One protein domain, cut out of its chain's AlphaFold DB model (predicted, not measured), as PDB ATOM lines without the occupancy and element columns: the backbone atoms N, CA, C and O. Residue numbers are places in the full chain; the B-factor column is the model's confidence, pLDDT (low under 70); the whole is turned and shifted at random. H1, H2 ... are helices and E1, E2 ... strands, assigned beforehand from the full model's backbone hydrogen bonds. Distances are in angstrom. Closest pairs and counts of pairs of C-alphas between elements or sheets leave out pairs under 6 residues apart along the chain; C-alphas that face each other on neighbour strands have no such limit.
ATOM      1  N   CYS A   3      51.597   7.096  -0.157       92.81
ATOM      2  CA  CYS A   3      50.346   7.243  -0.902       92.81
ATOM      3  C   CYS A   3      49.548   8.412  -0.301       92.81
ATOM      4  O   CYS A   3      48.861   8.292   0.718       92.81
ATOM      5  N   GLY A   4      49.762   9.595  -0.880       91.12
ATOM      6  CA  GLY A   4      49.251  10.890  -0.426       91.12
ATOM      7  C   GLY A   4      48.436  11.551  -1.526       91.12
ATOM      8  O   GLY A   4      47.407  11.017  -1.901       91.12
ATOM      9  N   PHE A   5      48.886  12.695  -2.052       90.69
ATOM     10  CA  PHE A   5      48.298  13.281  -3.266       90.69
ATOM     11  C   PHE A   5      48.477  12.344  -4.475       90.69
ATOM     12  O   PHE A   5      47.508  12.062  -5.168       90.69
ATOM     13  N   GLY A   6      49.687  11.805  -4.652       91.69
ATOM     14  CA  GLY A   6      50.019  10.710  -5.572       91.69
ATOM     15  C   GLY A   6      50.625   9.508  -4.833       91.69
ATOM     16  O   GLY A   6      50.668   9.497  -3.597       91.69
ATOM     17  N   THR A   7      51.138   8.535  -5.586       92.88
ATOM     18  CA  THR A   7      51.796   7.322  -5.063       92.88
ATOM     19  C   THR A   7      53.288   7.324  -5.409       92.88
ATOM     20  O   THR A   7      53.656   7.634  -6.533       92.88
ATOM     21  N   ASN A   8      54.162   6.967  -4.463       93.62
ATOM     22  CA  ASN A   8      55.599   6.794  -4.697       93.62
ATOM     23  C   ASN A   8      56.186   5.677  -3.816       93.62
ATOM     24  O   ASN A   8      55.749   5.445  -2.688       93.62
ATOM     25  N   CYS A   9      57.234   5.014  -4.294       94.69
ATOM     26  CA  CYS A   9      58.016   4.055  -3.534       94.69
ATOM     27  C   CYS A   9      59.514   4.360  -3.643       94.69
ATOM     28  O   CYS A   9      60.057   4.679  -4.701       94.69
ATOM     29  N   SER A  10      60.197   4.202  -2.521       94.50
ATOM     30  CA  SER A  10      61.648   4.168  -2.443       94.50
ATOM     31  C   SER A  10      62.057   3.119  -1.424       94.50
ATOM     32  O   SER A  10      61.284   2.793  -0.519       94.50
ATOM     33  N   GLY A  11      63.274   2.608  -1.560       94.44
ATOM     34  CA  GLY A  11      63.854   1.657  -0.626       94.44
ATOM     35  C   GLY A  11      65.356   1.857  -0.501       94.44
ATOM     36  O   GLY A  11      65.999   2.348  -1.432       94.44
ATOM     37  N   VAL A  12      65.893   1.446   0.641       94.31
ATOM     38  CA  VAL A  12      67.323   1.455   0.952       94.31
ATOM     39  C   VAL A  12      67.689   0.071   1.479       94.31
ATOM     40  O   VAL A  12      66.985  -0.463   2.329       94.31
ATOM     41  N   ALA A  13      68.747  -0.525   0.939       94.62
ATOM     42  CA  ALA A  13      69.274  -1.804   1.399       94.62
ATOM     43  C   ALA A  13      70.315  -1.609   2.517       94.62
ATOM     44  O   ALA A  13      70.919  -0.539   2.591       94.62
ATOM     45  N   PRO A  14      70.623  -2.647   3.321       92.25
ATOM     46  CA  PRO A  14      71.638  -2.561   4.380       92.25
ATOM     47  C   PRO A  14      73.031  -2.127   3.899       92.25
ATOM     48  O   PRO A  14      73.790  -1.521   4.643       92.25
ATOM     49  N   ASN A  15      73.362  -2.394   2.634       91.12
ATOM     50  CA  ASN A  15      74.612  -1.960   2.000       91.12
ATOM     51  C   ASN A  15      74.554  -0.533   1.417       91.12
ATOM     52  O   ASN A  15      75.402  -0.169   0.605       91.12
ATOM     53  N   GLY A  16      73.526   0.249   1.752       91.81
ATOM     54  CA  GLY A  16      73.348   1.631   1.309       91.81
ATOM     55  C   GLY A  16      72.802   1.797  -0.113       91.81
ATOM     56  O   GLY A  16      72.554   2.921  -0.541       91.81
ATOM     57  N   ARG A  17      72.570   0.714  -0.869       94.44
ATOM     58  CA  ARG A  17      71.965   0.821  -2.206       94.44
ATOM     59  C   ARG A  17      70.537   1.345  -2.119       94.44
ATOM     60  O   ARG A  17      69.735   0.844  -1.337       94.44
ATOM     61  N   VAL A  18      70.197   2.273  -3.007       94.62
ATOM     62  CA  VAL A  18      68.875   2.906  -3.068       94.62
ATOM     63  C   VAL A  18      68.141   2.496  -4.342       94.62
ATOM     64  O   VAL A  18      68.740   2.330  -5.406       94.62
ATOM     65  N   THR A  19      66.820   2.367  -4.256       95.00
ATOM     66  CA  THR A  19      65.933   2.374  -5.422       95.00
ATOM     67  C   THR A  19      64.821   3.391  -5.208       95.00
ATOM     68  O   THR A  19      64.352   3.577  -4.085       95.00
ATOM     69  N   ARG A  20      64.402   4.064  -6.279       92.62
ATOM     70  CA  ARG A  20      63.264   4.985  -6.266       92.62
ATOM     71  C   ARG A  20      62.507   4.899  -7.579       92.62
ATOM     72  O   ARG A  20      63.117   4.667  -8.626       92.62
ATOM     73  N   PHE A  21      61.204   5.113  -7.518       91.62
ATOM     74  CA  PHE A  21      60.392   5.345  -8.704       91.62
ATOM     75  C   PHE A  21      60.350   6.856  -8.990       91.62
ATOM     76  O   PHE A  21      60.397   7.646  -8.043       91.62
ATOM     77  N   PRO A  22      60.319   7.283 -10.266       87.81
ATOM     78  CA  PRO A  22      60.149   8.694 -10.606       87.81
ATOM     79  C   PRO A  22      58.868   9.290 -10.016       87.81
ATOM     80  O   PRO A  22      58.916  10.411  -9.518       87.81
ATOM     81  N   ALA A  23      57.775   8.514 -10.008       86.62
ATOM     82  CA  ALA A  23      56.506   8.867  -9.381       86.62
ATOM     83  C   ALA A  23      55.926  10.218  -9.849       86.62
ATOM     84  O   ALA A  23      55.546  11.059  -9.032       86.62
ATOM     85  N   ILE A  24      55.917  10.449 -11.165       87.06
ATOM     86  CA  ILE A  24      55.446  11.691 -11.803       87.06
ATOM     87  C   ILE A  24      54.010  11.566 -12.345       87.06
ATOM     88  O   ILE A  24      53.583  12.369 -13.173       87.06
ATOM     89  N   GLY A  25      53.246  10.588 -11.848       86.62
ATOM     90  CA  GLY A  25      51.828  10.405 -12.145       86.62
ATOM     91  C   GLY A  25      51.577   9.459 -13.325       86.62
ATOM     92  O   GLY A  25      52.429   8.629 -13.652       86.62
ATOM     93  N   PRO A  26      50.420   9.573 -14.001       87.12
ATOM     94  CA  PRO A  26      50.028   8.632 -15.052       87.12
ATOM     95  C   PRO A  26      51.048   8.494 -16.191       87.12
ATOM     96  O   PRO A  26      51.202   7.412 -16.748       87.12
ATOM     97  N   VAL A  27      51.792   9.561 -16.511       90.38
ATOM     98  CA  VAL A  27      52.809   9.541 -17.579       90.38
ATOM     99  C   VAL A  27      53.985   8.606 -17.271       90.38
ATOM    100  O   VAL A  27      54.564   8.033 -18.190       90.38
ATOM    101  N   SER A  28      54.324   8.405 -15.994       87.19
ATOM    102  CA  SER A  28      55.316   7.409 -15.558       87.19
ATOM    103  C   SER A  28      54.717   6.035 -15.275       87.19
ATOM    104  O   SER A  28      55.449   5.135 -14.862       87.19
ATOM    105  N   GLY A  29      53.416   5.859 -15.509       88.50
ATOM    106  CA  GLY A  29      52.690   4.627 -15.219       88.50
ATOM    107  C   GLY A  29      52.270   4.481 -13.757       88.50
ATOM    108  O   GLY A  29      51.909   3.381 -13.354       88.50
ATOM    109  N   ASP A  30      52.313   5.552 -12.956       90.12
ATOM    110  CA  ASP A  30      51.861   5.475 -11.569       90.12
ATOM    111  C   ASP A  30      50.336   5.480 -11.503       90.12
ATOM    112  O   ASP A  30      49.668   6.295 -12.146       90.12
ATOM    113  N   PHE A  31      49.792   4.605 -10.664       94.19
ATOM    114  CA  PHE A  31      48.371   4.574 -10.365       94.19
ATOM    115  C   PHE A  31      48.085   5.053  -8.942       94.19
ATOM    116  O   PHE A  31      48.779   4.725  -7.968       94.19
ATOM    117  N   GLY A  32      46.978   5.778  -8.820       93.50
ATOM    118  CA  GLY A  32      46.373   6.072  -7.538       93.50
ATOM    119  C   GLY A  32      46.970   7.279  -6.819       93.50
ATOM    120  O   GLY A  32      47.444   8.236  -7.430       93.50
ATOM    121  N   GLY A  33      46.878   7.263  -5.495       94.19
ATOM    122  CA  GLY A  33      46.989   8.463  -4.681       94.19
ATOM    123  C   GLY A  33      45.678   9.244  -4.658       94.19
ATOM    124  O   GLY A  33      44.744   8.997  -5.418       94.19
ATOM    125  N   GLY A  34      45.584  10.179  -3.725       95.12
ATOM    126  CA  GLY A  34      44.348  10.863  -3.386       95.12
ATOM    127  C   GLY A  34      43.738  11.652  -4.540       95.12
ATOM    128  O   GLY A  34      42.513  11.738  -4.614       95.12
ATOM    129  N   ILE A  35      44.556  12.213  -5.440       95.00
ATOM    130  CA  ILE A  35      44.025  12.936  -6.599       95.00
ATOM    131  C   ILE A  35      43.347  11.968  -7.568       95.00
ATOM    132  O   ILE A  35      42.188  12.170  -7.907       95.00
ATOM    133  N   GLU A  36      44.015  10.871  -7.920       96.31
ATOM    134  CA  GLU A  36      43.510   9.884  -8.875       96.31
ATOM    135  C   GLU A  36      42.312   9.118  -8.305       96.31
ATOM    136  O   GLU A  36      41.285   8.989  -8.966       96.31
ATOM    137  N   LEU A  37      42.379   8.674  -7.043       98.06
ATOM    138  CA  LEU A  37      41.250   8.022  -6.370       98.06
ATOM    139  C   LEU A  37      40.038   8.958  -6.274       98.06
ATOM    140  O   LEU A  37      38.894   8.526  -6.437       98.06
ATOM    141  N   GLY A  38      40.281  10.249  -6.043       98.00
ATOM    142  CA  GLY A  38      39.249  11.274  -6.061       98.00
ATOM    143  C   GLY A  38      38.621  11.465  -7.441       98.00
ATOM    144  O   GLY A  38      37.397  11.430  -7.575       98.00
ATOM    145  N   THR A  39      39.454  11.589  -8.474       98.12
ATOM    146  CA  THR A  39      39.032  11.676  -9.877       98.12
ATOM    147  C   THR A  39      38.204  10.463 -10.285       98.12
ATOM    148  O   THR A  39      37.108  10.627 -10.817       98.12
ATOM    149  N   LEU A  40      38.658   9.245  -9.970       98.56
ATOM    150  CA  LEU A  40      37.930   8.007 -10.259       98.56
ATOM    151  C   LEU A  40      36.587   7.948  -9.524       98.56
ATOM    152  O   LEU A  40      35.595   7.492 -10.092       98.56
ATOM    153  N   SER A  41      36.515   8.466  -8.296       98.75
ATOM    154  CA  SER A  41      35.251   8.549  -7.554       98.75
ATOM    155  C   SER A  41      34.215   9.394  -8.293       98.75
ATOM    156  O   SER A  41      33.073   8.960  -8.466       98.75
ATOM    157  N   LEU A  42      34.613  10.580  -8.767       98.75
ATOM    158  CA  LEU A  42      33.750  11.437  -9.576       98.75
ATOM    159  C   LEU A  42      33.437  10.797 -10.937       98.75
ATOM    160  O   LEU A  42      32.284  10.806 -11.362       98.75
ATOM    161  N   TRP A  43      34.428  10.194 -11.593       98.50
ATOM    162  CA  TRP A  43      34.266   9.513 -12.878       98.50
ATOM    163  C   TRP A  43      33.189   8.425 -12.814       98.50
ATOM    164  O   TRP A  43      32.266   8.412 -13.631       98.50
ATOM    165  N   HIS A  44      33.253   7.548 -11.808       98.75
ATOM    166  CA  HIS A  44      32.253   6.503 -11.602       98.75
ATOM    167  C   HIS A  44      30.881   7.079 -11.225       98.75
ATOM    168  O   HIS A  44      29.864   6.589 -11.714       98.75
ATOM    169  N   ALA A  45      30.839   8.145 -10.417       98.75
ATOM    170  CA  ALA A  45      29.591   8.821 -10.062       98.75
ATOM    171  C   ALA A  45      28.872   9.412 -11.288       98.75
ATOM    172  O   ALA A  45      27.665   9.216 -11.432       98.75
ATOM    173  N   ILE A  46      29.601  10.083 -12.187       98.56
ATOM    174  CA  ILE A  46      29.055  10.640 -13.438       98.56
ATOM    175  C   ILE A  46      28.572   9.517 -14.355       98.56
ATOM    176  O   ILE A  46      27.463   9.568 -14.868       98.56
ATOM    177  N   ARG A  47      29.358   8.448 -14.531       98.56
ATOM    178  CA  ARG A  47      28.937   7.324 -15.383       98.56
ATOM    179  C   ARG A  47      27.667   6.638 -14.889       98.56
ATOM    180  O   ARG A  47      26.862   6.223 -15.717       98.56
ATOM    181  N   ALA A  48      27.498   6.521 -13.574       98.44
ATOM    182  CA  ALA A  48      26.276   6.000 -12.975       98.44
ATOM    183  C   ALA A  48      25.092   6.980 -13.078       98.44
ATOM    184  O   ALA A  48      23.944   6.545 -13.075       98.44
ATOM    185  N   GLU A  49      25.344   8.290 -13.155       98.19
ATOM    186  CA  GLU A  49      24.314   9.286 -13.477       98.19
ATOM    187  C   GLU A  49      23.861   9.176 -14.939       98.19
ATOM    188  O   GLU A  49      22.660   9.116 -15.189       98.19
ATOM    189  N   ASP A  50      24.807   9.073 -15.874       96.50
ATOM    190  CA  ASP A  50      24.538   9.032 -17.317       96.50
ATOM    191  C   ASP A  50      24.019   7.669 -17.817       96.50
ATOM    192  O   ASP A  50      23.647   7.538 -18.981       96.50
ATOM    193  N   GLY A  51      24.084   6.618 -16.991       97.19
ATOM    194  CA  GLY A  51      23.777   5.236 -17.389       97.19
ATOM    195  C   GLY A  51      24.878   4.536 -18.204       97.19
ATOM    196  O   GLY A  51      24.685   3.421 -18.675       97.19
ATOM    197  N   ARG A  52      26.057   5.157 -18.357       97.75
ATOM    198  CA  ARG A  52      27.235   4.561 -19.027       97.75
ATOM    199  C   ARG A  52      27.988   3.570 -18.141       97.75
ATOM    200  O   ARG A  52      28.877   2.861 -18.613       97.75
ATOM    201  N   GLY A  53      27.752   3.621 -16.838       96.06
ATOM    202  CA  GLY A  53      28.390   2.770 -15.848       96.06
ATOM    203  C   GLY A  53      27.362   2.068 -14.983       96.06
ATOM    204  O   GLY A  53      26.195   2.439 -14.926       96.06
ATOM    205  N   GLU A  54      27.857   1.064 -14.283       97.25
ATOM    206  CA  GLU A  54      27.095   0.289 -13.316       97.25
ATOM    207  C   GLU A  54      26.616   1.163 -12.144       97.25
ATOM    208  O   GLU A  54      27.293   2.137 -11.783       97.25
ATOM    209  N   PRO A  55      25.480   0.823 -11.509       97.88
ATOM    210  CA  PRO A  55      25.017   1.519 -10.318       97.88
ATOM    211  C   PRO A  55      26.077   1.518  -9.209       97.88
ATOM    212  O   PRO A  55      26.632   0.482  -8.850       97.88
ATOM    213  N   THR A  56      26.325   2.692  -8.631       98.69
ATOM    214  CA  THR A  56      27.208   2.859  -7.471       98.69
ATOM    215  C   THR A  56      26.666   3.934  -6.543       98.69
ATOM    216  O   THR A  56      26.129   4.957  -6.984       98.69
ATOM    217  N   ILE A  57      26.848   3.743  -5.237       98.69
ATOM    218  CA  ILE A  57      26.465   4.739  -4.228       98.69
ATOM    219  C   ILE A  57      27.301   6.024  -4.325       98.69
ATOM    220  O   ILE A  57      26.906   7.055  -3.774       98.69
ATOM    221  N   LEU A  58      28.420   6.003  -5.061       98.81
ATOM    222  CA  LEU A  58      29.215   7.195  -5.372       98.81
ATOM    223  C   LEU A  58      28.391   8.262  -6.105       98.81
ATOM    224  O   LEU A  58      28.603   9.447  -5.850       98.81
ATOM    225  N   ARG A  59      27.400   7.858  -6.919       98.69
ATOM    226  CA  ARG A  59      26.453   8.772  -7.584       98.69
ATOM    227  C   ARG A  59      25.799   9.742  -6.597       98.69
ATOM    228  O   ARG A  59      25.608  10.909  -6.923       98.69
ATOM    229  N   SER A  60      25.488   9.272  -5.391       98.50
ATOM    230  CA  SER A  60      24.883  10.091  -4.339       98.50
ATOM    231  C   SER A  60      25.934  10.717  -3.424       98.50
ATOM    232  O   SER A  60      25.826  11.884  -3.063       98.50
ATOM    233  N   LEU A  61      26.963   9.962  -3.031       98.69
ATOM    234  CA  LEU A  61      27.917  10.415  -2.015       98.69
ATOM    235  C   LEU A  61      28.847  11.539  -2.494       98.69
ATOM    236  O   LEU A  61      29.182  12.416  -1.698       98.69
ATOM    237  N   VAL A  62      29.266  11.516  -3.762       98.75
ATOM    238  CA  VAL A  62      30.179  12.518  -4.333       98.75
ATOM    239  C   VAL A  62      29.576  13.928  -4.322       98.75
ATOM    240  O   VAL A  62      30.204  14.817  -3.748       98.75
ATOM    241  N   PRO A  63      28.377  14.180  -4.882       98.62
ATOM    242  CA  PRO A  63      27.808  15.526  -4.853       98.62
ATOM    243  C   PRO A  63      27.450  15.990  -3.438       98.62
ATOM    244  O   PRO A  63      27.710  17.145  -3.107       98.62
ATOM    245  N   ILE A  64      26.956  15.094  -2.571       98.62
ATOM    246  CA  ILE A  64      26.642  15.421  -1.168       98.62
ATOM    247  C   ILE A  64      27.876  15.959  -0.435       98.62
ATOM    248  O   ILE A  64      27.758  16.914   0.330       98.62
ATOM    249  N   HIS A  65      29.061  15.391  -0.691       98.62
ATOM    250  CA  HIS A  65      30.314  15.861  -0.090       98.62
ATOM    251  C   HIS A  65      30.600  17.340  -0.399       98.62
ATOM    252  O   HIS A  65      31.110  18.063   0.453       98.62
ATOM    253  N   PHE A  66      30.218  17.813  -1.588       98.31
ATOM    254  CA  PHE A  66      30.393  19.206  -2.005       98.31
ATOM    255  C   PHE A  66      29.149  20.083  -1.791       98.31
ATOM    256  O   PHE A  66      29.131  21.223  -2.252       98.31
ATOM    257  N   GLY A  67      28.115  19.587  -1.102       98.00
ATOM    258  CA  GLY A  67      26.858  20.320  -0.906       98.00
ATOM    259  C   GLY A  67      26.027  20.469  -2.186       98.00
ATOM    260  O   GLY A  67      25.197  21.369  -2.289       98.00
ATOM    261  N   MET A  68      26.257  19.603  -3.171       98.44
ATOM    262  CA  MET A  68      25.575  19.587  -4.464       98.44
ATOM    263  C   MET A  68      24.581  18.423  -4.538       98.44
ATOM    264  O   MET A  68      24.583  17.515  -3.704       98.44
ATOM    265  N   ARG A  69      23.708  18.435  -5.550       97.81
ATOM    266  CA  ARG A  69      22.638  17.436  -5.713       97.81
ATOM    267  C   ARG A  69      22.994  16.334  -6.705       97.81
ATOM    268  O   ARG A  69      22.430  15.248  -6.606       97.81
ATOM    269  N   ARG A  70      23.874  16.610  -7.672       98.12
ATOM    270  CA  ARG A  70      24.181  15.705  -8.793       98.12
ATOM    271  C   ARG A  70      25.670  15.677  -9.144       98.12
ATOM    272  O   ARG A  70      26.306  16.728  -9.055       98.12
ATOM    273  N   PRO A  71      26.232  14.527  -9.569       98.44
ATOM    274  CA  PRO A  71      27.613  14.445 -10.049       98.44
ATOM    275  C   PRO A  71      27.944  15.452 -11.162       98.44
ATOM    276  O   PRO A  71      29.003  16.072 -11.113       98.44
ATOM    277  N   SER A  72      27.025  15.681 -12.105       98.19
ATOM    278  CA  SER A  72      27.142  16.708 -13.155       98.19
ATOM    279  C   SER A  72      27.426  18.113 -12.620       98.19
ATOM    280  O   SER A  72      28.234  18.818 -13.211       98.19
ATOM    281  N   GLN A  73      26.858  18.504 -11.474       98.50
ATOM    282  CA  GLN A  73      27.139  19.809 -10.859       98.50
ATOM    283  C   GLN A  73      28.575  19.904 -10.331       98.50
ATOM    284  O   GLN A  73      29.189  20.963 -10.397       98.50
ATOM    285  N   VAL A  74      29.131  18.796  -9.827       98.50
ATOM    286  CA  VAL A  74      30.536  18.744  -9.388       98.50
ATOM    287  C   VAL A  74      31.462  18.879 -10.595       98.50
ATOM    288  O   VAL A  74      32.429  19.634 -10.547       98.50
ATOM    289  N   MET A  75      31.142  18.179 -11.686       97.81
ATOM    290  CA  MET A  75      31.867  18.274 -12.955       97.81
ATOM    291  C   MET A  75      31.821  19.692 -13.534       97.81
ATOM    292  O   MET A  75      32.867  20.244 -13.861       97.81
ATOM    293  N   GLU A  76      30.637  20.304 -13.586       98.12
ATOM    294  CA  GLU A  76      30.449  21.681 -14.047       98.12
ATOM    295  C   GLU A  76      31.238  22.668 -13.180       98.12
ATOM    296  O   GLU A  76      31.929  23.540 -13.701       98.12
ATOM    297  N   ALA A  77      31.217  22.502 -11.855       98.19
ATOM    298  CA  ALA A  77      31.967  23.363 -10.951       98.19
ATOM    299  C   ALA A  77      33.491  23.261 -11.147       98.19
ATOM    300  O   ALA A  77      34.176  24.282 -11.063       98.19
ATOM    301  N   LEU A  78      34.020  22.061 -11.429       97.62
ATOM    302  CA  LEU A  78      35.432  21.872 -11.795       97.62
ATOM    303  C   LEU A  78      35.746  22.551 -13.127       97.62
ATOM    304  O   LEU A  78      36.713  23.300 -13.217       97.62
ATOM    305  N   TYR A  79      34.900  22.330 -14.137       96.62
ATOM    306  CA  TYR A  79      35.070  22.903 -15.471       96.62
ATOM    307  C   TYR A  79      35.066  24.438 -15.451       96.62
ATOM    308  O   TYR A  79      35.909  25.076 -16.074       96.62
ATOM    309  N   LEU A  80      34.153  25.039 -14.683       97.94
ATOM    310  CA  LEU A  80      34.048  26.490 -14.511       97.94
ATOM    311  C   LEU A  80      35.069  27.062 -13.511       97.94
ATOM    312  O   LEU A  80      35.080  28.268 -13.271       97.94
ATOM    313  N   GLY A  81      35.890  26.221 -12.874       97.06
ATOM    314  CA  GLY A  81      36.890  26.636 -11.886       97.06
ATOM    315  C   GLY A  81      36.317  27.148 -10.559       97.06
ATOM    316  O   GLY A  81      37.057  27.686  -9.735       97.06
ATOM    317  N   THR A  82      35.013  26.978 -10.313       97.56
ATOM    318  CA  THR A  82      34.382  27.317  -9.021       97.56
ATOM    319  C   THR A  82      34.669  26.261  -7.950       97.56
ATOM    320  O   THR A  82      34.624  26.553  -6.752       97.56
ATOM    321  N   LEU A  83      35.048  25.051  -8.374       97.31
ATOM    322  CA  LEU A  83      35.666  24.019  -7.554       97.31
ATOM    323  C   LEU A  83      37.097  23.779  -8.057       97.31
ATOM    324  O   LEU A  83      37.303  23.452  -9.217       97.31
ATOM    325  N   GLY A  84      38.100  23.934  -7.192       96.94
ATOM    326  CA  GLY A  84      39.489  23.661  -7.574       96.94
ATOM    327  C   GLY A  84      39.790  22.160  -7.629       96.94
ATOM    328  O   GLY A  84      39.407  21.432  -6.716       96.94
ATOM    329  N   GLU A  85      40.550  21.708  -8.632       94.81
ATOM    330  CA  GLU A  85      40.881  20.284  -8.843       94.81
ATOM    331  C   GLU A  85      41.504  19.601  -7.619       94.81
ATOM    332  O   GLU A  85      41.188  18.457  -7.310       94.81
ATOM    333  N   HIS A  86      42.331  20.317  -6.852       94.12
ATOM    334  CA  HIS A  86      42.937  19.801  -5.620       94.12
ATOM    335  C   HIS A  86      41.905  19.269  -4.607       94.12
ATOM    336  O   HIS A  86      42.228  18.388  -3.806       94.12
ATOM    337  N   ARG A  87      40.661  19.768  -4.647       97.00
ATOM    338  CA  ARG A  87      39.565  19.318  -3.780       97.00
ATOM    339  C   ARG A  87      39.058  17.922  -4.123       97.00
ATOM    340  O   ARG A  87      38.419  17.303  -3.278       97.00
ATOM    341  N   LEU A  88      39.386  17.376  -5.295       97.38
ATOM    342  CA  LEU A  88      39.097  15.976  -5.621       97.38
ATOM    343  C   LEU A  88      39.749  15.015  -4.620       97.38
ATOM    344  O   LEU A  88      39.172  13.975  -4.318       97.38
ATOM    345  N   THR A  89      40.875  15.390  -4.004       96.00
ATOM    346  CA  THR A  89      41.487  14.592  -2.926       96.00
ATOM    347  C   THR A  89      40.546  14.350  -1.738       96.00
ATOM    348  O   THR A  89      40.627  13.300  -1.096       96.00
ATOM    349  N   GLU A  90      39.592  15.254  -1.486       97.00
ATOM    350  CA  GLU A  90      38.576  15.108  -0.437       97.00
ATOM    351  C   GLU A  90      37.599  13.949  -0.709       97.00
ATOM    352  O   GLU A  90      36.969  13.438   0.220       97.00
ATOM    353  N   LEU A  91      37.499  13.489  -1.963       98.38
ATOM    354  CA  LEU A  91      36.678  12.341  -2.342       98.38
ATOM    355  C   LEU A  91      37.332  10.998  -2.001       98.38
ATOM    356  O   LEU A  91      36.636   9.988  -1.958       98.38
ATOM    357  N   THR A  92      38.626  10.949  -1.676       97.75
ATOM    358  CA  THR A  92      39.268   9.683  -1.280       97.75
ATOM    359  C   THR A  92      38.616   9.078  -0.025       97.75
ATOM    360  O   THR A  92      38.186   7.925  -0.068       97.75
ATOM    361  N   PRO A  93      38.405   9.818   1.082       96.88
ATOM    362  CA  PRO A  93      37.590   9.324   2.193       96.88
ATOM    363  C   PRO A  93      36.167   8.902   1.792       96.88
ATOM    364  O   PRO A  93      35.630   7.958   2.374       96.88
ATOM    365  N   VAL A  94      35.544   9.572   0.812       98.31
ATOM    366  CA  VAL A  94      34.214   9.209   0.288       98.31
ATOM    367  C   VAL A  94      34.262   7.835  -0.387       98.31
ATOM    368  O   VAL A  94      33.416   6.990  -0.094       98.31
ATOM    369  N   LEU A  95      35.284   7.584  -1.209       98.62
ATOM    370  CA  LEU A  95      35.534   6.301  -1.863       98.62
ATOM    371  C   LEU A  95      35.662   5.165  -0.849       98.62
ATOM    372  O   LEU A  95      34.963   4.160  -0.947       98.62
ATOM    373  N   PHE A  96      36.494   5.345   0.179       98.31
ATOM    374  CA  PHE A  96      36.662   4.339   1.230       98.31
ATOM    375  C   PHE A  96      35.373   4.122   2.037       98.31
ATOM    376  O   PHE A  96      35.071   2.993   2.425       98.31
ATOM    377  N   ARG A  97      34.571   5.170   2.288       97.88
ATOM    378  CA  ARG A  97      33.232   5.001   2.885       97.88
ATOM    379  C   ARG A  97      32.317   4.172   1.987       97.88
ATOM    380  O   ARG A  97      31.569   3.348   2.511       97.88
ATOM    381  N   ALA A  98      32.378   4.360   0.671       98.50
ATOM    382  CA  ALA A  98      31.588   3.573  -0.263       98.50
ATOM    383  C   ALA A  98      32.037   2.100  -0.291       98.50
ATOM    384  O   ALA A  98      31.213   1.199  -0.132       98.50
ATOM    385  N   ALA A  99      33.346   1.848  -0.358       98.31
ATOM    386  CA  ALA A  99      33.913   0.498  -0.348       98.31
ATOM    387  C   ALA A  99      33.561  -0.289   0.934       98.31
ATOM    388  O   ALA A  99      33.271  -1.492   0.885       98.31
ATOM    389  N   ARG A 100      33.509   0.393   2.089       97.62
ATOM    390  CA  ARG A 100      33.047  -0.178   3.370       97.62
ATOM    391  C   ARG A 100      31.580  -0.590   3.359       97.62
ATOM    392  O   ARG A 100      31.219  -1.536   4.047       97.62
ATOM    393  N   ARG A 101      30.748   0.074   2.557       97.75
ATOM    394  CA  ARG A 101      29.326  -0.260   2.370       97.75
ATOM    395  C   ARG A 101      29.106  -1.358   1.322       97.75
ATOM    396  O   ARG A 101      28.002  -1.493   0.815       97.75
ATOM    397  N   ASN A 102      30.143  -2.139   1.009       97.75
ATOM    398  CA  ASN A 102      30.130  -3.193  -0.008       97.75
ATOM    399  C   ASN A 102      29.814  -2.701  -1.435       97.75
ATOM    400  O   ASN A 102      29.429  -3.507  -2.277       97.75
ATOM    401  N   ASP A 103      30.006  -1.414  -1.741       98.69
ATOM    402  CA  ASP A 103      29.866  -0.934  -3.118       98.69
ATOM    403  C   ASP A 103      30.948  -1.564  -4.005       98.69
ATOM    404  O   ASP A 103      32.146  -1.384  -3.760       98.69
ATOM    405  N   ARG A 104      30.523  -2.340  -5.010       98.50
ATOM    406  CA  ARG A 104      31.423  -3.120  -5.873       98.50
ATOM    407  C   ARG A 104      32.422  -2.225  -6.603       98.50
ATOM    408  O   ARG A 104      33.616  -2.500  -6.563       98.50
ATOM    409  N   ILE A 105      31.942  -1.137  -7.201       98.56
ATOM    410  CA  ILE A 105      32.764  -0.199  -7.973       98.56
ATOM    411  C   ILE A 105      33.808   0.476  -7.081       98.56
ATOM    412  O   ILE A 105      34.994   0.492  -7.407       98.56
ATOM    413  N   ALA A 106      33.403   0.975  -5.911       98.62
ATOM    414  CA  ALA A 106      34.341   1.573  -4.968       98.62
ATOM    415  C   ALA A 106      35.401   0.568  -4.488       98.62
ATOM    416  O   ALA A 106      36.572   0.922  -4.345       98.62
ATOM    417  N   ARG A 107      35.008  -0.692  -4.258       98.50
ATOM    418  CA  ARG A 107      35.938  -1.765  -3.890       98.50
ATOM    419  C   ARG A 107      36.939  -2.065  -4.988       98.50
ATOM    420  O   ARG A 107      38.117  -2.157  -4.679       98.50
ATOM    421  N   GLU A 108      36.507  -2.167  -6.239       98.44
ATOM    422  CA  GLU A 108      37.402  -2.401  -7.381       98.44
ATOM    423  C   GLU A 108      38.503  -1.338  -7.462       98.44
ATOM    424  O   GLU A 108      39.680  -1.677  -7.586       98.44
ATOM    425  N   VAL A 109      38.149  -0.060  -7.296       98.50
ATOM    426  CA  VAL A 109      39.128   1.038  -7.294       98.50
ATOM    427  C   VAL A 109      40.099   0.923  -6.111       98.50
ATOM    428  O   VAL A 109      41.313   1.043  -6.292       98.50
ATOM    429  N   VAL A 110      39.594   0.661  -4.901       98.38
ATOM    430  CA  VAL A 110      40.439   0.536  -3.699       98.38
ATOM    431  C   VAL A 110      41.338  -0.706  -3.758       98.38
ATOM    432  O   VAL A 110      42.498  -0.646  -3.351       98.38
ATOM    433  N   TRP A 111      40.857  -1.822  -4.303       98.50
ATOM    434  CA  TRP A 111      41.656  -3.034  -4.494       98.50
ATOM    435  C   TRP A 111      42.735  -2.849  -5.539       98.50
ATOM    436  O   TRP A 111      43.877  -3.214  -5.273       98.50
ATOM    437  N   ARG A 112      42.429  -2.181  -6.652       98.25
ATOM    438  CA  ARG A 112      43.455  -1.812  -7.626       98.25
ATOM    439  C   ARG A 112      44.548  -0.958  -6.984       98.25
ATOM    440  O   ARG A 112      45.724  -1.213  -7.201       98.25
ATOM    441  N   GLN A 113      44.189   0.007  -6.134       97.94
ATOM    442  CA  GLN A 113      45.186   0.785  -5.394       97.94
ATOM    443  C   GLN A 113      46.078  -0.093  -4.503       97.94
ATOM    444  O   GLN A 113      47.286   0.145  -4.446       97.94
ATOM    445  N   ALA A 114      45.504  -1.071  -3.796       98.25
ATOM    446  CA  ALA A 114      46.273  -2.002  -2.969       98.25
ATOM    447  C   ALA A 114      47.245  -2.829  -3.821       98.25
ATOM    448  O   ALA A 114      48.414  -2.957  -3.464       98.25
ATOM    449  N   ASP A 115      46.780  -3.329  -4.964       98.19
ATOM    450  CA  ASP A 115      47.574  -4.162  -5.869       98.19
ATOM    451  C   ASP A 115      48.767  -3.384  -6.447       98.19
ATOM    452  O   ASP A 115      49.884  -3.897  -6.496       98.19
ATOM    453  N   GLU A 116      48.574  -2.108  -6.781       97.56
ATOM    454  CA  GLU A 116      49.644  -1.221  -7.259       97.56
ATOM    455  C   GLU A 116      50.680  -0.926  -6.163       97.56
ATOM    456  O   GLU A 116      51.890  -0.912  -6.409       97.56
ATOM    457  N   ILE A 117      50.230  -0.783  -4.911       97.75
ATOM    458  CA  ILE A 117      51.127  -0.649  -3.755       97.75
ATOM    459  C   ILE A 117      51.971  -1.917  -3.574       97.75
ATOM    460  O   ILE A 117      53.189  -1.824  -3.379       97.75
ATOM    461  N   VAL A 118      51.349  -3.095  -3.667       98.50
ATOM    462  CA  VAL A 118      52.035  -4.393  -3.586       98.50
ATOM    463  C   VAL A 118      53.045  -4.542  -4.721       98.50
ATOM    464  O   VAL A 118      54.190  -4.930  -4.473       98.50
ATOM    465  N   ALA A 119      52.665  -4.194  -5.952       97.88
ATOM    466  CA  ALA A 119      53.536  -4.270  -7.120       97.88
ATOM    467  C   ALA A 119      54.785  -3.392  -6.952       97.88
ATOM    468  O   ALA A 119      55.916  -3.868  -7.103       97.88
ATOM    469  N   MET A 120      54.606  -2.129  -6.559       97.31
ATOM    470  CA  MET A 120      55.713  -1.199  -6.326       97.31
ATOM    471  C   MET A 120      56.642  -1.668  -5.197       97.31
ATOM    472  O   MET A 120      57.866  -1.647  -5.363       97.31
ATOM    473  N   ALA A 121      56.084  -2.130  -4.072       97.75
ATOM    474  CA  ALA A 121      56.866  -2.662  -2.954       97.75
ATOM    475  C   ALA A 121      57.674  -3.903  -3.370       97.75
ATOM    476  O   ALA A 121      58.882  -3.968  -3.144       97.75
ATOM    477  N   THR A 122      57.034  -4.843  -4.067       98.25
ATOM    478  CA  THR A 122      57.653  -6.070  -4.585       98.25
ATOM    479  C   THR A 122      58.818  -5.760  -5.520       98.25
ATOM    480  O   THR A 122      59.915  -6.309  -5.383       98.25
ATOM    481  N   VAL A 123      58.631  -4.825  -6.456       97.88
ATOM    482  CA  VAL A 123      59.696  -4.412  -7.377       97.88
ATOM    483  C   VAL A 123      60.850  -3.743  -6.628       97.88
ATOM    484  O   VAL A 123      62.006  -4.021  -6.959       97.88
ATOM    485  N   ALA A 124      60.578  -2.915  -5.616       97.75
ATOM    486  CA  ALA A 124      61.622  -2.302  -4.797       97.75
ATOM    487  C   ALA A 124      62.445  -3.355  -4.032       97.75
ATOM    488  O   ALA A 124      63.674  -3.362  -4.133       97.75
ATOM    489  N   ILE A 125      61.774  -4.292  -3.348       98.31
ATOM    490  CA  ILE A 125      62.407  -5.409  -2.623       98.31
ATOM    491  C   ILE A 125      63.277  -6.237  -3.575       98.31
ATOM    492  O   ILE A 125      64.440  -6.523  -3.279       98.31
ATOM    493  N   ARG A 126      62.748  -6.574  -4.759       98.25
ATOM    494  CA  ARG A 126      63.463  -7.340  -5.787       98.25
ATOM    495  C   ARG A 126      64.703  -6.609  -6.299       98.25
ATOM    496  O   ARG A 126      65.780  -7.201  -6.346       98.25
ATOM    497  N   ARG A 127      64.584  -5.324  -6.660       97.81
ATOM    498  CA  ARG A 127      65.711  -4.507  -7.162       97.81
ATOM    499  C   ARG A 127      66.840  -4.413  -6.143       97.81
ATOM    500  O   ARG A 127      68.010  -4.416  -6.524       97.81
ATOM    501  N   LEU A 128      66.499  -4.368  -4.859       97.75
ATOM    502  CA  LEU A 128      67.453  -4.318  -3.754       97.75
ATOM    503  C   LEU A 128      67.918  -5.700  -3.270       97.75
ATOM    504  O   LEU A 128      68.829  -5.766  -2.451       97.75
ATOM    505  N   ARG A 129      67.372  -6.793  -3.826       97.69
ATOM    506  CA  ARG A 129      67.675  -8.190  -3.462       97.69
ATOM    507  C   ARG A 129      67.396  -8.507  -1.986       97.69
ATOM    508  O   ARG A 129      68.151  -9.238  -1.359       97.69
ATOM    509  N   MET A 130      66.301  -7.976  -1.447       97.38
ATOM    510  CA  MET A 130      65.953  -8.100  -0.023       97.38
ATOM    511  C   MET A 130      64.838  -9.118   0.257       97.38
ATOM    512  O   MET A 130      64.281  -9.133   1.341       97.38
ATOM    513  N   GLN A 131      64.487  -9.969  -0.709       97.44
ATOM    514  CA  GLN A 131      63.342 -10.885  -0.590       97.44
ATOM    515  C   GLN A 131      63.457 -11.881   0.580       97.44
ATOM    516  O   GLN A 131      62.443 -12.296   1.124       97.44
ATOM    517  N   LYS A 132      64.686 -12.265   0.948       96.94
ATOM    518  CA  LYS A 132      64.988 -13.197   2.050       96.94
ATOM    519  C   LYS A 132      65.348 -12.482   3.362       96.94
ATOM    520  O   LYS A 132      66.001 -13.076   4.211       96.94
ATOM    521  N   LEU A 133      65.052 -11.189   3.458       95.44
ATOM    522  CA  LEU A 133      65.305 -10.375   4.645       95.44
ATOM    523  C   LEU A 133      63.975  -9.993   5.294       95.44
ATOM    524  O   LEU A 133      62.929  -9.998   4.643       95.44
ATOM    525  N   ASP A 134      64.043  -9.561   6.545       93.88
ATOM    526  CA  ASP A 134      62.921  -9.072   7.342       93.88
ATOM    527  C   ASP A 134      62.574  -7.604   7.016       93.88
ATOM    528  O   ASP A 134      62.561  -6.720   7.871       93.88
ATOM    529  N   VAL A 135      62.336  -7.320   5.731       94.81
ATOM    530  CA  VAL A 135      62.180  -5.951   5.215       94.81
ATOM    531  C   VAL A 135      60.979  -5.242   5.838       94.81
ATOM    532  O   VAL A 135      59.845  -5.706   5.720       94.81
ATOM    533  N   ASP A 136      61.210  -4.044   6.373       96.38
ATOM    534  CA  ASP A 136      60.139  -3.128   6.760       96.38
ATOM    535  C   ASP A 136      59.582  -2.378   5.540       96.38
ATOM    536  O   ASP A 136      60.222  -1.497   4.954       96.38
ATOM    537  N   VAL A 137      58.342  -2.689   5.168       96.75
ATOM    538  CA  VAL A 137      57.564  -1.928   4.190       96.75
ATOM    539  C   VAL A 137      56.732  -0.890   4.930       96.75
ATOM    540  O   VAL A 137      55.605  -1.133   5.357       96.75
ATOM    541  N   VAL A 138      57.306   0.302   5.064       94.81
ATOM    542  CA  VAL A 138      56.657   1.431   5.738       94.81
ATOM    543  C   VAL A 138      55.683   2.141   4.789       94.81
ATOM    544  O   VAL A 138      56.077   2.619   3.718       94.81
ATOM    545  N   LEU A 139      54.414   2.222   5.181       94.38
ATOM    546  CA  LEU A 139      53.298   2.857   4.485       94.38
ATOM    547  C   LEU A 139      53.022   4.238   5.095       94.38
ATOM    548  O   LEU A 139      52.566   4.341   6.230       94.38
ATOM    549  N   GLY A 140      53.285   5.310   4.351       90.44
ATOM    550  CA  GLY A 140      53.020   6.688   4.773       90.44
ATOM    551  C   GLY A 140      52.068   7.424   3.831       90.44
ATOM    552  O   GLY A 140      51.994   7.122   2.645       90.44
ATOM    553  N   GLY A 141      51.345   8.422   4.332       88.25
ATOM    554  CA  GLY A 141      50.438   9.248   3.526       88.25
ATOM    555  C   GLY A 141      48.953   9.018   3.813       88.25
ATOM    556  O   GLY A 141      48.550   8.017   4.403       88.25
ATOM    557  N   GLY A 142      48.138  10.002   3.424       88.88
ATOM    558  CA  GLY A 142      46.740  10.117   3.847       88.88
ATOM    559  C   GLY A 142      45.821   8.978   3.398       88.88
ATOM    560  O   GLY A 142      44.799   8.756   4.038       88.88
ATOM    561  N   VAL A 143      46.178   8.224   2.353       92.88
ATOM    562  CA  VAL A 143      45.372   7.076   1.900       92.88
ATOM    563  C   VAL A 143      45.386   5.945   2.939       92.88
ATOM    564  O   VAL A 143      44.348   5.340   3.220       92.88
ATOM    565  N   PHE A 144      46.532   5.705   3.585       91.75
ATOM    566  CA  PHE A 144      46.667   4.691   4.638       91.75
ATOM    567  C   PHE A 144      45.977   5.094   5.942       91.75
ATOM    568  O   PHE A 144      45.479   4.238   6.668       91.75
ATOM    569  N   GLN A 145      45.839   6.402   6.179       84.06
ATOM    570  CA  GLN A 145      45.112   6.959   7.325       84.06
ATOM    571  C   GLN A 145      43.597   6.717   7.254       84.06
ATOM    572  O   GLN A 145      42.871   7.036   8.191       84.06
ATOM    573  N   SER A 146      43.094   6.115   6.167       82.50
ATOM    574  CA  SER A 146      41.729   5.593   6.149       82.50
ATOM    575  C   SER A 146      41.502   4.557   7.254       82.50
ATOM    576  O   SER A 146      40.364   4.438   7.703       82.50
ATOM    577  N   GLY A 147      42.534   3.812   7.678       84.25
ATOM    578  CA  GLY A 147      42.438   2.783   8.720       84.25
ATOM    579  C   GLY A 147      41.521   1.615   8.345       84.25
ATOM    580  O   GLY A 147      40.979   0.937   9.214       84.25
ATOM    581  N   TRP A 148      41.242   1.406   7.051       94.25
ATOM    582  CA  TRP A 148      40.386   0.300   6.632       94.25
ATOM    583  C   TRP A 148      41.165  -1.016   6.629       94.25
ATOM    584  O   TRP A 148      41.925  -1.287   5.704       94.25
ATOM    585  N   GLN A 149      40.941  -1.837   7.654       95.44
ATOM    586  CA  GLN A 149      41.717  -3.052   7.903       95.44
ATOM    587  C   GLN A 149      41.821  -4.015   6.694       95.44
ATOM    588  O   GLN A 149      42.946  -4.339   6.323       95.44
ATOM    589  N   PRO A 150      40.737  -4.353   5.962       97.31
ATOM    590  CA  PRO A 150      40.827  -5.177   4.749       97.31
ATOM    591  C   PRO A 150      41.771  -4.647   3.656       97.31
ATOM    592  O   PRO A 150      42.346  -5.420   2.895       97.31
ATOM    593  N   PHE A 151      41.934  -3.325   3.548       97.38
ATOM    594  CA  PHE A 151      42.871  -2.718   2.599       97.38
ATOM    595  C   PHE A 151      44.323  -2.908   3.030       97.38
ATOM    596  O   PHE A 151      45.165  -3.238   2.197       97.38
ATOM    597  N   LEU A 152      44.604  -2.761   4.324       97.00
ATOM    598  CA  LEU A 152      45.936  -2.993   4.879       97.00
ATOM    599  C   LEU A 152      46.313  -4.479   4.819       97.00
ATOM    600  O   LEU A 152      47.410  -4.805   4.376       97.00
ATOM    601  N   GLU A 153      45.380  -5.371   5.152       97.38
ATOM    602  CA  GLU A 153      45.572  -6.825   5.088       97.38
ATOM    603  C   GLU A 153      45.847  -7.311   3.664       97.38
ATOM    604  O   GLU A 153      46.715  -8.155   3.458       97.38
ATOM    605  N   ARG A 154      45.165  -6.750   2.654       98.12
ATOM    606  CA  ARG A 154      45.444  -7.071   1.245       98.12
ATOM    607  C   ARG A 154      46.869  -6.686   0.851       98.12
ATOM    608  O   ARG A 154      47.537  -7.455   0.159       98.12
ATOM    609  N   ILE A 155      47.337  -5.518   1.293       98.44
ATOM    610  CA  ILE A 155      48.710  -5.066   1.043       98.44
ATOM    611  C   ILE A 155      49.704  -5.989   1.750       98.44
ATOM    612  O   ILE A 155      50.666  -6.442   1.132       98.44
ATOM    613  N   GLU A 156      49.466  -6.292   3.023       98.25
ATOM    614  CA  GLU A 156      50.318  -7.172   3.821       98.25
ATOM    615  C   GLU A 156      50.418  -8.574   3.222       98.25
ATOM    616  O   GLU A 156      51.525  -9.065   2.998       98.25
ATOM    617  N   ALA A 157      49.284  -9.186   2.880       98.50
ATOM    618  CA  ALA A 157      49.238 -10.491   2.236       98.50
ATOM    619  C   ALA A 157      49.978 -10.487   0.890       98.50
ATOM    620  O   ALA A 157      50.777 -11.384   0.623       98.50
ATOM    621  N   GLY A 158      49.762  -9.461   0.060       98.56
ATOM    622  CA  GLY A 158      50.425  -9.339  -1.237       98.56
ATOM    623  C   GLY A 158      51.942  -9.173  -1.126       98.56
ATOM    624  O   GLY A 158      52.690  -9.799  -1.875       98.56
ATOM    625  N   VAL A 159      52.416  -8.374  -0.165       98.56
ATOM    626  CA  VAL A 159      53.854  -8.205   0.095       98.56
ATOM    627  C   VAL A 159      54.466  -9.501   0.629       98.56
ATOM    628  O   VAL A 159      55.499  -9.936   0.116       98.56
ATOM    629  N   ARG A 160      53.828 -10.147   1.614       98.38
ATOM    630  CA  ARG A 160      54.336 -11.388   2.224       98.38
ATOM    631  C   ARG A 160      54.329 -12.579   1.274       98.38
ATOM    632  O   ARG A 160      55.195 -13.438   1.380       98.38
ATOM    633  N   ALA A 161      53.422 -12.602   0.299       98.44
ATOM    634  CA  ALA A 161      53.456 -13.598  -0.769       98.44
ATOM    635  C   ALA A 161      54.768 -13.548  -1.576       98.44
ATOM    636  O   ALA A 161      55.220 -14.576  -2.077       98.44
ATOM    637  N   PHE A 162      55.401 -12.374  -1.689       98.38
ATOM    638  CA  PHE A 162      56.700 -12.222  -2.344       98.38
ATOM    639  C   PHE A 162      57.880 -12.318  -1.365       98.38
ATOM    640  O   PHE A 162      58.869 -12.985  -1.669       98.38
ATOM    641  N   ALA A 163      57.791 -11.659  -0.210       98.06
ATOM    642  CA  ALA A 163      58.825 -11.610   0.824       98.06
ATOM    643  C   ALA A 163      58.229 -12.051   2.177       98.06
ATOM    644  O   ALA A 163      57.691 -11.207   2.895       98.06
ATOM    645  N   PRO A 164      58.291 -13.353   2.526       98.06
ATOM    646  CA  PRO A 164      57.553 -13.922   3.660       98.06
ATOM    647  C   PRO A 164      57.841 -13.276   5.018       98.06
ATOM    648  O   PRO A 164      56.922 -13.116   5.819       98.06
ATOM    649  N   ASP A 165      59.087 -12.853   5.242       97.50
ATOM    650  CA  ASP A 165      59.532 -12.246   6.503       97.50
ATOM    651  C   ASP A 165      59.324 -10.719   6.545       97.50
ATOM    652  O   ASP A 165      59.685 -10.061   7.522       97.50
ATOM    653  N   ALA A 166      58.747 -10.128   5.491       97.56
ATOM    654  CA  ALA A 166      58.501  -8.695   5.438       97.56
ATOM    655  C   ALA A 166      57.432  -8.260   6.454       97.56
ATOM    656  O   ALA A 166      56.373  -8.883   6.610       97.56
ATOM    657  N   ARG A 167      57.685  -7.115   7.090       97.25
ATOM    658  CA  ARG A 167      56.758  -6.455   8.010       97.25
ATOM    659  C   ARG A 167      56.150  -5.244   7.322       97.25
ATOM    660  O   ARG A 167      56.867  -4.369   6.842       97.25
ATOM    661  N   VAL A 168      54.824  -5.170   7.276       95.94
ATOM    662  CA  VAL A 168      54.121  -3.993   6.757       95.94
ATOM    663  C   VAL A 168      53.751  -3.090   7.925       95.94
ATOM    664  O   VAL A 168      53.025  -3.496   8.825       95.94
ATOM    665  N   LEU A 169      54.275  -1.865   7.917       93.31
ATOM    666  CA  LEU A 169      54.125  -0.909   9.012       93.31
ATOM    667  C   LEU A 169      53.410   0.335   8.502       93.31
ATOM    668  O   LEU A 169      53.844   0.926   7.517       93.31
ATOM    669  N   VAL A 170      52.350   0.780   9.171       90.38
ATOM    670  CA  VAL A 170      51.739   2.083   8.874       90.38
ATOM    671  C   VAL A 170      52.445   3.150   9.701       90.38
ATOM    672  O   VAL A 170      52.552   3.037  10.919       90.38
ATOM    673  N   LEU A 171      52.959   4.179   9.032       83.75
ATOM    674  CA  LEU A 171      53.635   5.282   9.695       83.75
ATOM    675  C   LEU A 171      52.602   6.188  10.373       83.75
ATOM    676  O   LEU A 171      51.787   6.820   9.701       83.75
TER     677      LEU A 171
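AT A GLANCE: This is residues 3 to 171 of the 231 residues of an uncharacterized protein of Actinobacteria bacterium (UniProt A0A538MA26). The long helix H5 runs along much of an elongated body: around its first end gather H1, H2 and H4, with H3 packed on H1 and H2, while round its later part sit the hairpin E1 and E2, then the strand E3, then H6, with E4 paired in parallel to E3, packed on H6 and away from H5. The helices mostly cross one another. The printed part has 169 residues, with six named helices and four named strands in the order E1 E2 H1 H2 H3 H4 H5 E3 H6 E4; E1 and E2 form an antiparallel sheet, E3 and E4 a parallel one, and the class is mostly helix. The whole is compact, with a radius of gyration of the C-alphas of 17.5 A, and spans 55 by 31 by 26 A.

IN THESE COORDINATES: E1 is residues 10 to 12, beginning at C-alpha 10 (61.648, 4.168, -2.443), and E2 is residues 18 to 20. H1, residues 33 to 50, is 25.8 A long; H2 is residues 58 to 65 and H3 residues 71 to 79. H4, residues 85 to 100, is 25.1 A long with a kink of 26 degrees near residue 93. H5, residues 104 to 128, is 36.1 A long and begins at C-alpha 104 (31.423, -3.120, -5.873). E3 is residues 136 to 139, H6 residues 149 to 162, 20.3 A long, and E4 residues 167 to 170, ending at C-alpha 170 (51.739, 2.083, 8.874).

HOW THE PARTS SIT: In the hairpin E1 and E2, N 11 and O 19 are 2.9 A apart, within hydrogen-bond range. The closest C-alphas of E1 and H5 are those of Gly 11 and Ala 124, 6.2 A. H1 is the hub, touching four helices: with H4 it is about perpendicular at 75 degrees, closest at the C-alphas of Gly 38 and Leu 91, 4.6 A. H3 touches H1 at a steep tilt of 54 degrees, the C-alphas of Ile 46 and Pro 71 being closest at 5.3 A. H2 touches H4, closest at the C-alphas of Leu 58 and Ala 98, 6.7 A. H5 touches H4 with residues 105 to 110 alone, about perpendicular at 76 degrees, closest at the C-alphas of Ala 99 and Arg 107, 4.7 A. H5 and H6 touch and run the same way at a shallow tilt of 34 degrees, only just short of steep; the C-alphas of Val 118 and Val 159 are closest at 5.6 A. E3, H6 and E4 form a strand-helix-strand unit, two parallel neighbour strands with a helix between, with a right-handed crossover; N 139 and O 169 are 2.7 A apart, within hydrogen-bond range. Every O i to N i+4 pair is within range in H1, H3 and H5, against 3 of 4 in H2, 6 of 12 in H4 and 9 of 10 in H6.

THE WHOLE: The farthest C-alphas, those of Asn 15 and Arg 69, are 56.0 A apart. The printed part has no cut, and the link from E2 to H1, residues 21 to 32, is long. The mean pLDDT of the printed part is 96.0, and no printed residue is under 70.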